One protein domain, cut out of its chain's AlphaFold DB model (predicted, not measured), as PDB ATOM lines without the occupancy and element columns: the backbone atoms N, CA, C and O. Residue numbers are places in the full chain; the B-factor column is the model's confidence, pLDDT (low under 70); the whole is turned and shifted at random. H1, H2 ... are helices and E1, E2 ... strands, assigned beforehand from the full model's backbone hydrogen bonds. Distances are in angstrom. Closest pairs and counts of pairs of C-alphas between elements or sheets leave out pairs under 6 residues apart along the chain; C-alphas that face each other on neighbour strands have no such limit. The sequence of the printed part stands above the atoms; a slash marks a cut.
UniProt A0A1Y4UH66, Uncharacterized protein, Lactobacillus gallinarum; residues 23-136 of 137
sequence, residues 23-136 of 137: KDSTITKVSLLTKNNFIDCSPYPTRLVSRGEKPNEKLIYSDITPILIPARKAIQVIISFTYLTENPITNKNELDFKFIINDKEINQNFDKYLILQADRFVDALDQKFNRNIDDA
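This is residues 23 to 136 of the 137 residues of an uncharacterized protein of Lactobacillus gallinarum (UniProt A0A1Y4UH66). A strongly twisted antiparallel sheet of five strands makes one side of the domain, the helix H1 stands at the opposite side, and the strand E4 runs through the middle between them. A long loop, residues 41 to 66, runs from the sheet out past H1 and back. The printed part has 114 residues with six named strands, E1 to E6, followed along the chain by one named helix, H1; the sheet is branched, and its neighbour pairs are E1 and E2, E1 and E3, E1 and E5, and E5 and E6, each antiparallel. The class is mixed, helices and strands, though under half of the residues are in named elements. The whole is compact, with a radius of gyration of the C-alphas of 15.3 A and spans of 40 by 38 by 27 A.

E1, residues 25 to 33, begins at C-alpha 25 at (-1.705, -51.625, 30.469), bends by 61 degrees at residue 28 and is 22.6 A long. E2 is residues 38 to 40 and E3 residues 67 to 69, each 6.5 A long. E4, residues 74 to 81, is 22.1 A long and begins at C-alpha 74 at (-6.864, -43.993, 36.172). E5, residues 95 to 101, is 18.3 A long, and E6, residues 104 to 110, is 19.2 A. H1, residues 118 to 134, is 25.2 A long and ends at C-alpha 134 at (-12.961, -45.245, 49.662).

E1 has staggered pairing: E2 and E3 lie on one side of it, E5 on the other side. E1 and E2 form a hairpin, with N 32 and O 39 at 2.8 A. E1 and E3 are antiparallel, with N 27 and O 67 at 2.9 A. E1 and E5 are antiparallel at 151 degrees, with N 31 and O 98 at 2.8 A. E5 and E6 form a hairpin at 158 degrees, with N 99 and O 106 at 2.8 A. E4 pairs with no named strand; its closest C-alphas to E3 are those of Ile 75 and Ile 69, 6.5 A apart. The closest C-alphas of E4 and H1 are those of Gln 76 and Lys 128, 6.7 A apart. H1 is not on the sheet, and E1 and H1 are apart. In H1 every O i to N i+4 pair is within hydrogen-bond range.

The two C-alphas farthest apart are those of Pro 55 and Lys 104, 44.3 A. The printed part has no cut. The links E2 to E3, of 26 residues, and E4 to E5, of 13, are long. The mean pLDDT of the printed part is 75.4; 46 residues are under 70, among them residues 49 to 59 and 114 to 136, and the mean for H1 is 54.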
ATOM      1  N   LYS A  23      -8.382 -53.109  27.753       95.31
ATOM      2  CA  LYS A  23      -7.390 -54.034  28.313       95.31
ATOM      3  C   LYS A  23      -6.486 -53.301  29.293       95.31
ATOM      4  O   LYS A  23      -6.244 -52.102  29.124       95.31
ATOM      5  N   ASP A  24      -5.957 -54.033  30.260       95.25
ATOM      6  CA  ASP A  24      -4.946 -53.521  31.178       95.25
ATOM      7  C   ASP A  24      -3.690 -53.078  30.419       95.25
ATOM      8  O   ASP A  24      -3.377 -53.579  29.334       95.25
ATOM      9  N   SER A  25      -2.982 -52.107  30.989       95.81
ATOM     10  CA  SER A  25      -1.705 -51.625  30.469       95.81
ATOM     11  C   SER A  25      -0.645 -51.700  31.550       95.81
ATOM     12  O   SER A  25      -0.921 -51.384  32.700       95.81
ATOM     13  N   THR A  26       0.569 -52.092  31.181       96.38
ATOM     14  CA  THR A  26       1.701 -52.153  32.105       96.38
ATOM     15  C   THR A  26       2.785 -51.196  31.645       96.38
ATOM     16  O   THR A  26       3.257 -51.292  30.512       96.38
ATOM     17  N   ILE A  27       3.192 -50.289  32.531       95.56
ATOM     18  CA  ILE A  27       4.392 -49.476  32.347       95.56
ATOM     19  C   ILE A  27       5.562 -50.257  32.927       95.56
ATOM     20  O   ILE A  27       5.635 -50.452  34.136       95.56
ATOM     21  N   THR A  28       6.478 -50.710  32.080       95.12
ATOM     22  CA  THR A  28       7.638 -51.508  32.507       95.12
ATOM     23  C   THR A  28       8.872 -50.657  32.772       95.12
ATOM     24  O   THR A  28       9.777 -51.097  33.477       95.12
ATOM     25  N   LYS A  29       8.901 -49.432  32.242       94.81
ATOM     26  CA  LYS A  29      10.012 -48.498  32.410       94.81
ATOM     27  C   LYS A  29       9.543 -47.054  32.275       94.81
ATOM     28  O   LYS A  29       8.734 -46.746  31.397       94.81
ATOM     29  N   VAL A  30      10.086 -46.190  33.128       94.38
ATOM     30  CA  VAL A  30       9.924 -44.735  33.073       94.38
ATOM     31  C   VAL A  30      11.310 -44.108  33.106       94.38
ATOM     32  O   VAL A  30      12.088 -44.387  34.016       94.38
ATOM     33  N   SER A  31      11.608 -43.256  32.134       92.88
ATOM     34  CA  SER A  31      12.863 -42.514  32.060       92.88
ATOM     35  C   SER A  31      12.592 -41.019  31.926       92.88
ATOM     36  O   SER A  31      11.640 -40.616  31.263       92.88
ATOM     37  N   LEU A  32      13.450 -40.200  32.525       90.31
ATOM     38  CA  LEU A  32      13.457 -38.745  32.413       90.31
ATOM     39  C   LEU A  32      14.607 -38.322  31.497       90.31
ATOM     40  O   LEU A  32      15.740 -38.764  31.692       90.31
ATOM     41  N   LEU A  33      14.339 -37.458  30.522       86.50
ATOM     42  CA  LEU A  33      15.388 -36.846  29.715       86.50
ATOM     43  C   LEU A  33      16.154 -35.811  30.546       86.50
ATOM     44  O   LEU A  33      15.577 -34.944  31.201       86.50
ATOM     45  N   THR A  34      17.477 -35.875  30.477       81.50
ATOM     46  CA  THR A  34      18.392 -34.916  31.100       81.50
ATOM     47  C   THR A  34      19.402 -34.410  30.079       81.50
ATOM     48  O   THR A  34      19.403 -34.842  28.926       81.50
ATOM     49  N   LYS A  35      20.291 -33.499  30.494       70.69
ATOM     50  CA  LYS A  35      21.287 -32.882  29.605       70.69
ATOM     51  C   LYS A  35      22.108 -33.886  28.796       70.69
ATOM     52  O   LYS A  35      22.450 -33.614  27.650       70.69
ATOM     53  N   ASN A  36      22.477 -34.991  29.437       67.38
ATOM     54  CA  ASN A  36      23.493 -35.905  28.930       67.38
ATOM     55  C   ASN A  36      22.895 -37.227  28.435       67.38
ATOM     56  O   ASN A  36      23.533 -37.903  27.632       67.38
ATOM     57  N   ASN A  37      21.710 -37.615  28.924       79.38
ATOM     58  CA  ASN A  37      21.041 -38.867  28.568       79.38
ATOM     59  C   ASN A  37      19.613 -38.943  29.151       79.38
ATOM     60  O   ASN A  37      19.149 -38.027  29.828       79.38
ATOM     61  N   PHE A  38      18.949 -40.080  28.961       85.38
ATOM     62  CA  PHE A  38      17.834 -40.522  29.789       85.38
ATOM     63  C   PHE A  38      18.327 -41.153  31.095       85.38
ATOM     64  O   PHE A  38      19.275 -41.940  31.093       85.38
ATOM     65  N   ILE A  39      17.643 -40.846  32.194       87.69
ATOM     66  CA  ILE A  39      17.818 -41.509  33.488       87.69
ATOM     67  C   ILE A  39      16.555 -42.290  33.796       87.69
ATOM     68  O   ILE A  39      15.454 -41.744  33.735       87.69
ATOM     69  N   ASP A  40      16.713 -43.553  34.156       89.69
ATOM     70  CA  ASP A  40      15.597 -44.390  34.578       89.69
ATOM     71  C   ASP A  40      15.151 -44.041  35.999       89.69
ATOM     72  O   ASP A  40      15.945 -43.619  36.842       89.69
ATOM     73  N   CYS A  41      13.864 -44.232  36.281       88.00
ATOM     74  CA  CYS A  41      13.375 -44.155  37.646       88.00
ATOM     75  C   CYS A  41      14.086 -45.172  38.544       88.00
ATOM     76  O   CYS A  41      14.549 -46.219  38.083       88.00
ATOM     77  N   SER A  42      14.143 -44.874  39.841       81.19
ATOM     78  CA  SER A  42      14.775 -45.763  40.808       81.19
ATOM     79  C   SER A  42      14.146 -47.164  40.748       81.19
ATOM     80  O   SER A  42      12.920 -47.280  40.844       81.19
ATOM     81  N   PRO A  43      14.950 -48.237  40.619       78.81
ATOM     82  CA  PRO A  43      14.441 -49.605  40.662       78.81
ATOM     83  C   PRO A  43      14.079 -50.046  42.089       78.81
ATOM     84  O   PRO A  43      13.525 -51.127  42.276       78.81
ATOM     85  N   TYR A  44      14.391 -49.225  43.097       80.94
ATOM     86  CA  TYR A  44      14.119 -49.496  44.502       80.94
ATOM     87  C   TYR A  44      13.150 -48.453  45.077       80.94
ATOM     88  O   TYR A  44      13.225 -47.274  44.703       80.94
ATOM     89  N   PRO A  45      12.274 -48.836  46.028       78.75
ATOM     90  CA  PRO A  45      11.418 -47.886  46.727       78.75
ATOM     91  C   PRO A  45      12.260 -46.776  47.354       78.75
ATOM     92  O   PRO A  45      13.085 -47.020  48.236       78.75
ATOM     93  N   THR A  46      12.069 -45.546  46.886       78.62
ATOM     94  CA  THR A  46      12.837 -44.401  47.369       78.62
ATOM     95  C   THR A  46      12.002 -43.662  48.397       78.62
ATOM     96  O   THR A  46      10.836 -43.346  48.150       78.62
ATOM     97  N   ARG A  47      12.583 -43.398  49.572       75.81
ATOM     98  CA  ARG A  47      11.899 -42.624  50.609       75.81
ATOM     99  C   ARG A  47      11.656 -41.208  50.090       75.81
ATOM    100  O   ARG A  47      12.573 -40.529  49.632       75.81
ATOM    101  N   LEU A  48      10.415 -40.757  50.195       73.25
ATOM    102  CA  LEU A  48      10.045 -39.378  49.919       73.25
ATOM    103  C   LEU A  48      10.364 -38.592  51.193       73.25
ATOM    104  O   LEU A  48       9.658 -38.694  52.193       73.25
ATOM    105  N   VAL A  49      11.500 -37.893  51.211       60.09
ATOM    106  CA  VAL A  49      11.914 -37.128  52.392       60.09
ATOM    107  C   VAL A  49      11.129 -35.817  52.424       60.09
ATOM    108  O   VAL A  49      11.467 -34.859  51.730       60.09
ATOM    109  N   SER A  50      10.076 -35.772  53.235       52.25
ATOM    110  CA  SER A  50       9.550 -34.510  53.747       52.25
ATOM    111  C   SER A  50      10.567 -33.958  54.744       52.25
ATOM    112  O   SER A  50      11.084 -34.678  55.597       52.25
ATOM    113  N   ARG A  51      10.914 -32.676  54.622       49.44
ATOM    114  CA  ARG A  51      11.842 -32.010  55.554       49.44
ATOM    115  C   ARG A  51      11.191 -31.678  56.906       49.44
ATOM    116  O   ARG A  51      11.778 -30.937  57.688       49.44
ATOM    117  N   GLY A  52       9.980 -32.163  57.172       50.09
ATOM    118  CA  GLY A  52       9.265 -31.911  58.412       50.09
ATOM    119  C   GLY A  52       9.343 -33.104  59.348       50.09
ATOM    120  O   GLY A  52       8.456 -33.942  59.316       50.09
ATOM    121  N   GLU A  53      10.336 -33.148  60.236       46.91
ATOM    122  CA  GLU A  53      10.342 -34.093  61.360       46.91
ATOM    123  C   GLU A  53       9.174 -33.785  62.312       46.91
ATOM    124  O   GLU A  53       9.313 -33.116  63.336       46.91
ATOM    125  N   LYS A  54       7.974 -34.249  61.963       56.19
ATOM    126  CA  LYS A  54       6.874 -34.379  62.909       56.19
ATOM    127  C   LYS A  54       6.975 -35.775  63.524       56.19
ATOM    128  O   LYS A  54       7.108 -36.744  62.779       56.19
ATOM    129  N   PRO A  55       6.838 -35.919  64.853       51.31
ATOM    130  CA  PRO A  55       6.979 -37.206  65.544       51.31
ATOM    131  C   PRO A  55       5.985 -38.306  65.114       51.31
ATOM    132  O   PRO A  55       6.123 -39.437  65.560       51.31
ATOM    133  N   ASN A  56       5.035 -38.008  64.216       55.59
ATOM    134  CA  ASN A  56       4.061 -38.944  63.644       55.59
ATOM    135  C   ASN A  56       4.024 -38.914  62.100       55.59
ATOM    136  O   ASN A  56       2.999 -39.248  61.505       55.59
ATOM    137  N   GLU A  57       5.079 -38.443  61.432       58.53
ATOM    138  CA  GLU A  57       5.086 -38.400  59.968       58.53
ATOM    139  C   GLU A  57       5.081 -39.822  59.382       58.53
ATOM    140  O   GLU A  57       5.956 -40.642  59.672       58.53
ATOM    141  N   LYS A  58       4.065 -40.135  58.568       60.31
ATOM    142  CA  LYS A  58       3.988 -41.418  57.863       60.31
ATOM    143  C   LYS A  58       5.154 -41.515  56.881       60.31
ATOM    144  O   LYS A  58       5.420 -40.583  56.127       60.31
ATOM    145  N   LEU A  59       5.830 -42.661  56.865       66.25
ATOM    146  CA  LEU A  59       6.850 -42.943  55.861       66.25
ATOM    147  C   LEU A  59       6.173 -43.204  54.520       66.25
ATOM    148  O   LEU A  59       5.346 -44.108  54.406       66.25
ATOM    149  N   ILE A  60       6.547 -42.426  53.509       72.25
ATOM    150  CA  ILE A  60       6.006 -42.565  52.164       72.25
ATOM    151  C   ILE A  60       7.139 -42.895  51.199       72.25
ATOM    152  O   ILE A  60       8.229 -42.320  51.267       72.25
ATOM    153  N   TYR A  61       6.865 -43.840  50.307       78.50
ATOM    154  CA  TYR A  61       7.803 -44.350  49.320       78.50
ATOM    155  C   TYR A  61       7.265 -44.132  47.908       78.50
ATOM    156  O   TYR A  61       6.052 -44.085  47.696       78.50
ATOM    157  N   SER A  62       8.178 -43.992  46.952       84.75
ATOM    158  CA  SER A  62       7.852 -43.983  45.529       84.75
ATOM    159  C   SER A  62       7.303 -45.332  45.063       84.75
ATOM    160  O   SER A  62       7.689 -46.384  45.579       84.75
ATOM    161  N   ASP A  63       6.458 -45.303  44.039       86.38
ATOM    162  CA  ASP A  63       6.091 -46.495  43.283       86.38
ATOM    163  C   ASP A  63       7.294 -46.970  42.442       86.38
ATOM    164  O   ASP A  63       8.165 -46.180  42.062       86.38
ATOM    165  N   ILE A  64       7.338 -48.273  42.159       88.75
ATOM    166  CA  ILE A  64       8.370 -48.923  41.339       88.75
ATOM    167  C   ILE A  64       7.748 -49.481  40.058       88.75
ATOM    168  O   ILE A  64       6.570 -49.838  40.041       88.75
ATOM    169  N   THR A  65       8.530 -49.584  38.983       89.19
ATOM    170  CA  THR A  65       8.115 -50.341  37.795       89.19
ATOM    171  C   THR A  65       8.335 -51.846  38.010       89.19
ATOM    172  O   THR A  65       9.316 -52.227  38.647       89.19
ATOM    173  N   PRO A  66       7.470 -52.726  37.467       91.94
ATOM    174  CA  PRO A  66       6.350 -52.427  36.577       91.94
ATOM    175  C   PRO A  66       5.105 -51.887  37.302       91.94
ATOM    176  O   PRO A  66       4.792 -52.292  38.415       91.94
ATOM    177  N   ILE A  67       4.363 -51.009  36.626       93.06
ATOM    178  CA  ILE A  67       3.129 -50.392  37.128       93.06
ATOM    179  C   ILE A  67       1.955 -50.877  36.282       93.06
ATOM    180  O   ILE A  67       1.914 -50.621  35.077       93.06
ATOM    181  N   LEU A  68       0.989 -51.539  36.915       94.50
ATOM    182  CA  LEU A  68      -0.246 -51.984  36.273       94.50
ATOM    183  C   LEU A  68      -1.307 -50.876  36.308       94.50
ATOM    184  O   LEU A  68      -1.623 -50.342  37.367       94.50
ATOM    185  N   ILE A  69      -1.897 -50.579  35.153       94.31
ATOM    186  CA  ILE A  69      -3.012 -49.646  34.990       94.31
ATOM    187  C   ILE A  69      -4.223 -50.439  34.481       94.31
ATOM    188  O   ILE A  69      -4.262 -50.794  33.292       94.31
ATOM    189  N   PRO A  70      -5.221 -50.712  35.341       94.31
ATOM    190  CA  PRO A  70      -6.394 -51.480  34.948       94.31
ATOM    191  C   PRO A  70      -7.163 -50.840  33.787       94.31
ATOM    192  O   PRO A  70      -7.148 -49.617  33.600       94.31
ATOM    193  N   ALA A  71      -7.857 -51.663  33.005       94.12
ATOM    194  CA  ALA A  71      -8.724 -51.213  31.925       94.12
ATOM    195  C   ALA A  71      -9.749 -50.174  32.412       94.12
ATOM    196  O   ALA A  71     -10.393 -50.350  33.446       94.12
ATOM    197  N   ARG A  72      -9.939 -49.101  31.632       92.88
ATOM    198  CA  ARG A  72     -10.903 -48.014  31.900       92.88
ATOM    199  C   ARG A  72     -10.728 -47.316  33.258       92.88
ATOM    200  O   ARG A  72     -11.668 -46.687  33.744       92.88
ATOM    201  N   LYS A  73      -9.547 -47.403  33.873       92.69
ATOM    202  CA  LYS A  73      -9.234 -46.760  35.156       92.69
ATOM    203  C   LYS A  73      -8.113 -45.740  34.999       92.69
ATOM    204  O   LYS A  73      -7.364 -45.745  34.024       92.69
ATOM    205  N   ALA A  74      -8.018 -44.853  35.980       90.56
ATOM    206  CA  ALA A  74      -6.864 -43.993  36.172       90.56
ATOM    207  C   ALA A  74      -6.209 -44.340  37.504       90.56
ATOM    208  O   ALA A  74      -6.900 -44.690  38.458       90.56
ATOM    209  N   ILE A  75      -4.889 -44.235  37.552       88.31
ATOM    210  CA  ILE A  75      -4.111 -44.417  38.772       88.31
ATOM    211  C   ILE A  75      -3.277 -43.171  39.032       88.31
ATOM    212  O   ILE A  75      -2.948 -42.421  38.110       88.31
ATOM    213  N   GLN A  76      -2.911 -42.977  40.291       87.00
ATOM    214  CA  GLN A  76      -1.934 -41.978  40.690       87.00
ATOM    215  C   GLN A  76      -0.662 -42.692  41.135       87.00
ATOM    216  O   GLN A  76      -0.709 -43.552  42.013       87.00
ATOM    217  N   VAL A  77       0.470 -42.329  40.540       87.69
ATOM    218  CA  VAL A  77       1.781 -42.895  40.869       87.69
ATOM    219  C   VAL A  77       2.780 -41.800  41.173       87.69
ATOM    220  O   VAL A  77       2.660 -40.683  40.680       87.69
ATOM    221  N   ILE A  78       3.764 -42.115  42.001       86.62
ATOM    222  CA  ILE A  78       4.869 -41.230  42.326       86.62
ATOM    223  C   ILE A  78       6.155 -41.929  41.970       86.62
ATOM    224  O   ILE A  78       6.501 -42.950  42.551       86.62
ATOM    225  N   ILE A  79       6.865 -41.340  41.022       88.50
ATOM    226  CA  ILE A  79       8.104 -41.877  40.492       88.50
ATOM    227  C   ILE A  79       9.249 -41.008  40.985       88.50
ATOM    228  O   ILE A  79       9.197 -39.779  40.889       88.50
ATOM    229  N   SER A  80      10.282 -41.655  41.515       87.56
ATOM    230  CA  SER A  80      11.492 -40.986  41.978       87.56
ATOM    231  C   SER A  80      12.650 -41.240  41.022       87.56
ATOM    232  O   SER A  80      12.925 -42.379  40.647       87.56
ATOM    233  N   PHE A  81      13.358 -40.170  40.679       85.75
ATOM    234  CA  PHE A  81      14.625 -40.197  39.954       85.75
ATOM    235  C   PHE A  81      15.721 -39.757  40.918       85.75
ATOM    236  O   PHE A  81      15.687 -38.635  41.424       85.75
ATOM    237  N   THR A  82      16.658 -40.651  41.212       78.75
ATOM    238  CA  THR A  82      17.804 -40.392  42.095       78.75
ATOM    239  C   THR A  82      19.050 -40.043  41.271       78.75
ATOM    240  O   THR A  82      19.051 -40.167  40.048       78.75
ATOM    241  N   TYR A  83      20.119 -39.589  41.932       69.62
ATOM    242  CA  TYR A  83      21.426 -39.313  41.304       69.62
ATOM    243  C   TYR A  83      21.446 -38.198  40.234       69.62
ATOM    244  O   TYR A  83      22.303 -38.187  39.350       69.62
ATOM    245  N   LEU A  84      20.569 -37.190  40.330       71.62
ATOM    246  CA  LEU A  84      20.532 -36.079  39.359       71.62
ATOM    247  C   LEU A  84      21.727 -35.117  39.454       71.62
ATOM    248  O   LEU A  84      21.852 -34.197  38.649       71.62
ATOM    249  N   THR A  85      22.607 -35.292  40.439       65.94
ATOM    250  CA  THR A  85      23.826 -34.488  40.582       65.94
ATOM    251  C   THR A  85      24.780 -34.698  39.400       65.94
ATOM    252  O   THR A  85      25.408 -33.748  38.944       65.94
ATOM    253  N   GLU A  86      24.838 -35.920  38.862       67.25
ATOM    254  CA  GLU A  86      25.690 -36.291  37.719       67.25
ATOM    255  C   GLU A  86      25.009 -36.034  36.366       67.25
ATOM    256  O   GLU A  86      25.660 -35.947  35.325       67.25
ATOM    257  N   ASN A  87      23.685 -35.866  36.380       68.12
ATOM    258  CA  ASN A  87      22.858 -35.701  35.193       68.12
ATOM    259  C   ASN A  87      21.798 -34.616  35.442       68.12
ATOM    260  O   ASN A  87      20.632 -34.914  35.717       68.12
ATOM    261  N   PRO A  88      22.201 -33.335  35.394       67.69
ATOM    262  CA  PRO A  88      21.306 -32.238  35.714       67.69
ATOM    263  C   PRO A  88      20.172 -32.134  34.690       67.69
ATOM    264  O   PRO A  88      20.375 -32.267  33.478       67.69
ATOM    265  N   ILE A  89      18.978 -31.819  35.188       72.38
ATOM    266  CA  ILE A  89      17.827 -31.467  34.356       72.38
ATOM    267  C   ILE A  89      18.138 -30.138  33.664       72.38
ATOM    268  O   ILE A  89      18.392 -29.126  34.320       72.38
ATOM    269  N   THR A  90      18.153 -30.152  32.335       60.84
ATOM    270  CA  THR A  90      18.510 -29.006  31.490       60.84
ATOM    271  C   THR A  90      17.418 -27.960  31.426       60.84
ATOM    272  O   THR A  90      17.712 -26.770  31.519       60.84
ATOM    273  N   ASN A  91      16.172 -28.401  31.262       65.81
ATOM    274  CA  ASN A  91      15.021 -27.523  31.151       65.81
ATOM    275  C   ASN A  91      14.160 -27.666  32.408       65.81
ATOM    276  O   ASN A  91      13.481 -28.662  32.606       65.81
ATOM    277  N   LYS A  92      14.212 -26.671  33.296       67.50
ATOM    278  CA  LYS A  92      13.370 -26.640  34.503       67.50
ATOM    279  C   LYS A  92      11.950 -26.140  34.235       67.50
ATOM    280  O   LYS A  92      11.220 -25.942  35.208       67.50
ATOM    281  N   ASN A  93      11.580 -25.917  32.975       65.06
ATOM    282  CA  ASN A  93      10.232 -25.521  32.569       65.06
ATOM    283  C   ASN A  93       9.524 -26.607  31.752       65.06
ATOM    284  O   ASN A  93       8.313 -26.533  31.586       65.06
ATOM    285  N   GLU A  94      10.254 -27.608  31.260       69.88
ATOM    286  CA  GLU A  94       9.703 -28.705  30.466       69.88
ATOM    287  C   GLU A  94      10.364 -30.007  30.903       69.88
ATOM    288  O   GLU A  94      11.592 -30.095  30.978       69.88
ATOM    289  N   LEU A  95       9.555 -31.020  31.195       84.19
ATOM    290  CA  LEU A  95      10.046 -32.348  31.542       84.19
ATOM    291  C   LEU A  95       9.648 -33.333  30.449       84.19
ATOM    292  O   LEU A  95       8.464 -33.580  30.224       84.19
ATOM    293  N   ASP A  96      10.651 -33.915  29.804       88.56
ATOM    294  CA  ASP A  96      10.471 -34.966  28.811       88.56
ATOM    295  C   ASP A  96      10.611 -36.335  29.467       88.56
ATOM    296  O   ASP A  96      11.650 -36.679  30.036       88.56
ATOM    297  N   PHE A  97       9.566 -37.143  29.350       91.50
ATOM    298  CA  PHE A  97       9.544 -38.513  29.829       91.50
ATOM    299  C   PHE A  97       9.454 -39.490  28.673       91.50
ATOM    300  O   PHE A  97       8.736 -39.279  27.695       91.50
ATOM    301  N   LYS A  98      10.125 -40.620  28.851       94.50
ATOM    302  CA  LYS A  98       9.996 -41.798  28.010       94.50
ATOM    303  C   LYS A  98       9.391 -42.926  28.834       94.50
ATOM    304  O   LYS A  98       9.931 -43.311  29.868       94.50
ATOM    305  N   PHE A  99       8.290 -43.479  28.352       94.69
ATOM    306  CA  PHE A  99       7.599 -44.619  28.941       94.69
ATOM    307  C   PHE A  99       7.719 -45.827  28.018       94.69
ATOM    308  O   PHE A  99       7.588 -45.692  26.802       94.69
ATOM    309  N   ILE A 100       7.903 -47.014  28.590       96.25
ATOM    310  CA  ILE A 100       7.656 -48.275  27.883       96.25
ATOM    311  C   ILE A 100       6.335 -48.839  28.404       96.25
ATOM    312  O   ILE A 100       6.260 -49.265  29.558       96.25
ATOM    313  N   ILE A 101       5.289 -48.798  27.574       94.56
ATOM    314  CA  ILE A 101       3.934 -49.250  27.914       94.56
ATOM    315  C   ILE A 101       3.540 -50.390  26.982       94.56
ATOM    316  O   ILE A 101       3.444 -50.183  25.774       94.56
ATOM    317  N   ASN A 102       3.284 -51.584  27.528       92.94
ATOM    318  CA  ASN A 102       2.983 -52.790  26.740       92.94
ATOM    319  C   ASN A 102       3.983 -52.980  25.575       92.94
ATOM    320  O   ASN A 102       3.581 -53.100  24.417       92.94
ATOM    321  N   ASP A 103       5.280 -52.894  25.890       91.38
ATOM    322  CA  ASP A 103       6.418 -52.997  24.959       91.38
ATOM    323  C   ASP A 103       6.514 -51.903  23.882       91.38
ATOM    324  O   ASP A 103       7.353 -51.976  22.983       91.38
ATOM    325  N   LYS A 104       5.696 -50.850  23.975       93.94
ATOM    326  CA  LYS A 104       5.762 -49.688  23.084       93.94
ATOM    327  C   LYS A 104       6.408 -48.506  23.778       93.94
ATOM    328  O   LYS A 104       6.059 -48.169  24.907       93.94
ATOM    329  N   GLU A 105       7.304 -47.844  23.062       96.06
ATOM    330  CA  GLU A 105       7.888 -46.588  23.506       96.06
ATOM    331  C   GLU A 105       6.915 -45.428  23.275       96.06
ATOM    332  O   GLU A 105       6.373 -45.259  22.181       96.06
ATOM    333  N   ILE A 106       6.704 -44.627  24.317       93.69
ATOM    334  CA  ILE A 106       5.888 -43.417  24.286       93.69
ATOM    335  C   ILE A 106       6.696 -42.290  24.920       93.69
ATOM    336  O   ILE A 106       7.053 -42.363  26.092       93.69
ATOM    337  N   ASN A 107       6.944 -41.236  24.148       93.06
ATOM    338  CA  ASN A 107       7.611 -40.028  24.617       93.06
ATOM    339  C   ASN A 107       6.556 -38.951  24.899       93.06
ATOM    340  O   ASN A 107       5.648 -38.755  24.090       93.06
ATOM    341  N   GLN A 108       6.644 -38.295  26.055       90.50
ATOM    342  CA  GLN A 108       5.727 -37.237  26.475       90.50
ATOM    343  C   GLN A 108       6.498 -36.061  27.056       90.50
ATOM    344  O   GLN A 108       7.289 -36.235  27.981       90.50
ATOM    345  N   ASN A 109       6.208 -34.874  26.536       87.81
ATOM    346  CA  ASN A 109       6.696 -33.612  27.066       87.81
ATOM    347  C   ASN A 109       5.620 -33.006  27.973       87.81
ATOM    348  O   ASN A 109       4.449 -32.943  27.595       87.81
ATOM    349  N   PHE A 110       6.019 -32.560  29.159       82.88
ATOM    350  CA  PHE A 110       5.172 -31.780  30.053       82.88
ATOM    351  C   PHE A 110       5.760 -30.378  30.193       82.88
ATOM    352  O   PHE A 110       6.694 -30.163  30.965       82.88
ATOM    353  N   ASP A 111       5.173 -29.429  29.470       73.06
ATOM    354  CA  ASP A 111       5.472 -27.990  29.504       73.06
ATOM    355  C   ASP A 111       4.717 -27.246  30.622       73.06
ATOM    356  O   ASP A 111       4.968 -26.076  30.918       73.06
ATOM    357  N   LYS A 112       3.761 -27.932  31.259       66.06
ATOM    358  CA  LYS A 112       2.953 -27.430  32.371       66.06
ATOM    359  C   LYS A 112       2.915 -28.451  33.493       66.06
ATOM    360  O   LYS A 112       2.185 -29.438  33.436       66.06
ATOM    361  N   TYR A 113       3.657 -28.170  34.554       70.12
ATOM    362  CA  TYR A 113       3.614 -28.934  35.794       70.12
ATOM    363  C   TYR A 113       3.660 -28.007  37.003       70.12
ATOM    364  O   TYR A 113       4.156 -26.883  36.949       70.12
ATOM    365  N   LEU A 114       3.120 -28.498  38.115       64.94
ATOM    366  CA  LEU A 114       3.137 -27.788  39.380       64.94
ATOM    367  C   LEU A 114       4.309 -28.290  40.219       64.94
ATOM    368  O   LEU A 114       4.355 -29.460  40.595       64.94
ATOM    369  N   ILE A 115       5.239 -27.396  40.545       68.12
ATOM    370  CA  ILE A 115       6.270 -27.685  41.541       68.12
ATOM    371  C   ILE A 115       5.626 -27.520  42.917       68.12
ATOM    372  O   ILE A 115       5.326 -26.406  43.351       68.12
ATOM    373  N   LEU A 116       5.382 -28.642  43.589       59.84
ATOM    374  CA  LEU A 116       4.865 -28.644  44.950       59.84
ATOM    375  C   LEU A 116       6.005 -28.402  45.944       59.84
ATOM    376  O   LEU A 116       7.083 -28.986  45.829       59.84
ATOM    377  N   GLN A 117       5.751 -27.551  46.938       58.91
ATOM    378  CA  GLN A 117       6.579 -27.522  48.141       58.91
ATOM    379  C   GLN A 117       6.388 -28.834  48.922       58.91
ATOM    380  O   GLN A 117       5.368 -29.512  48.771       58.91
ATOM    381  N   ALA A 118       7.401 -29.229  49.700       60.25
ATOM    382  CA  ALA A 118       7.473 -30.559  50.312       60.25
ATOM    383  C   ALA A 118       6.267 -30.886  51.213       60.25
ATOM    384  O   ALA A 118       5.810 -32.021  51.225       60.25
ATOM    385  N   ASP A 119       5.722 -29.888  51.907       56.09
ATOM    386  CA  ASP A 119       4.518 -29.984  52.735       56.09
ATOM    387  C   ASP A 119       3.260 -30.306  51.910       56.09
ATOM    388  O   ASP A 119       2.533 -31.247  52.218       56.09
ATOM    389  N   ARG A 120       3.049 -29.608  50.790       54.97
ATOM    390  CA  ARG A 120       1.908 -29.843  49.886       54.97
ATOM    391  C   ARG A 120       2.002 -31.163  49.129       54.97
ATOM    392  O   ARG A 120       0.996 -31.690  48.659       54.97
ATOM    393  N   PHE A 121       3.213 -31.689  48.972       62.38
ATOM    394  CA  PHE A 121       3.434 -33.002  48.381       62.38
ATOM    395  C   PHE A 121       2.948 -34.124  49.311       62.38
ATOM    396  O   PHE A 121       2.366 -35.092  48.827       62.38
ATOM    397  N   VAL A 122       3.104 -33.961  50.632       59.75
ATOM    398  CA  VAL A 122       2.539 -34.873  51.644       59.75
ATOM    399  C   VAL A 122       1.008 -34.841  51.616       59.75
ATOM    400  O   VAL A 122       0.382 -35.896  51.627       59.75
ATOM    401  N   ASP A 123       0.393 -33.668  51.446       59.59
ATOM    402  CA  ASP A 123      -1.069 -33.571  51.306       59.59
ATOM    403  C   ASP A 123      -1.580 -34.269  50.028       59.59
ATOM    404  O   ASP A 123      -2.590 -34.978  50.042       59.59
ATOM    405  N   ALA A 124      -0.872 -34.107  48.904       56.75
ATOM    406  CA  ALA A 124      -1.196 -34.784  47.643       56.75
ATOM    407  C   ALA A 124      -1.035 -36.313  47.739       56.75
ATOM    408  O   ALA A 124      -1.732 -37.071  47.056       56.75
ATOM    409  N   LEU A 125      -0.120 -36.758  48.596       62.59
ATOM    410  CA  LEU A 125       0.093 -38.153  48.939       62.59
ATOM    411  C   LEU A 125      -1.026 -38.714  49.816       62.59
ATOM    412  O   LEU A 125      -1.558 -39.777  49.503       62.59
ATOM    413  N   ASP A 126      -1.434 -37.997  50.859       59.38
ATOM    414  CA  ASP A 126      -2.539 -38.408  51.731       59.38
ATOM    415  C   ASP A 126      -3.861 -38.534  50.953       59.38
ATOM    416  O   ASP A 126      -4.642 -39.456  51.199       59.38
ATOM    417  N   GLN A 127      -4.086 -37.702  49.928       57.66
ATOM    418  CA  GLN A 127      -5.229 -37.863  49.019       57.66
ATOM    419  C   GLN A 127      -5.171 -39.151  48.177       57.66
ATOM    420  O   GLN A 127      -6.217 -39.766  47.954       57.66
ATOM    421  N   LYS A 128      -3.980 -39.599  47.742       56.97
ATOM    422  CA  LYS A 128      -3.805 -40.912  47.083       56.97
ATOM    423  C   LYS A 128      -4.206 -42.044  48.035       56.97
ATOM    424  O   LYS A 128      -4.894 -42.973  47.623       56.97
ATOM    425  N   PHE A 129      -3.806 -41.960  49.306       49.84
ATOM    426  CA  PHE A 129      -4.120 -42.985  50.306       49.84
ATOM    427  C   PHE A 129      -5.601 -43.016  50.697       49.84
ATOM    428  O   PHE A 129      -6.151 -44.105  50.830       49.84
ATOM    429  N   ASN A 130      -6.261 -41.862  50.821       45.50
ATOM    430  CA  ASN A 130      -7.683 -41.813  51.173       45.50
ATOM    431  C   ASN A 130      -8.588 -42.324  50.039       45.50
ATOM    432  O   ASN A 130      -9.519 -43.073  50.308       45.50
ATOM    433  N   ARG A 131      -8.265 -42.041  48.767       47.44
ATOM    434  CA  ARG A 131      -9.015 -42.612  47.628       47.44
ATOM    435  C   ARG A 131      -8.944 -44.138  47.561       47.44
ATOM    436  O   ARG A 131      -9.932 -44.775  47.229       47.44
ATOM    437  N   ASN A 132      -7.804 -44.728  47.924       44.34
ATOM    438  CA  ASN A 132      -7.659 -46.185  47.959       44.34
ATOM    439  C   ASN A 132      -8.468 -46.850  49.089       44.34
ATOM    440  O   ASN A 132      -8.716 -48.050  49.016       44.34
ATOM    441  N   ILE A 133      -8.846 -46.102  50.132       41.03
ATOM    442  CA  ILE A 133      -9.708 -46.597  51.215       41.03
ATOM    443  C   ILE A 133     -11.179 -46.520  50.788       41.03
ATOM    444  O   ILE A 133     -11.920 -47.471  51.016       41.03
ATOM    445  N   ASP A 134     -11.579 -45.438  50.118       41.09
ATOM    446  CA  ASP A 134     -12.961 -45.245  49.662       41.09
ATOM    447  C   ASP A 134     -13.350 -46.181  48.496       41.09
ATOM    448  O   ASP A 134     -14.509 -46.568  48.385       41.09
ATOM    449  N   ASP A 135     -12.392 -46.603  47.660       41.66
ATOM    450  CA  ASP A 135     -12.610 -47.572  46.569       41.66
ATOM    451  C   ASP A 135     -12.573 -49.054  47.028       41.66
ATOM    452  O   ASP A 135     -12.767 -49.960  46.213       41.66
ATOM    453  N   ALA A 136     -12.305 -49.318  48.315       39.38
ATOM    454  CA  ALA A 136     -12.259 -50.662  48.911       39.38
ATOM    455  C   ALA A 136     -13.493 -51.000  49.780       39.38
ATOM    456  O   ALA A 136     -13.500 -52.047  50.436       39.38
TER     457      ALA A 136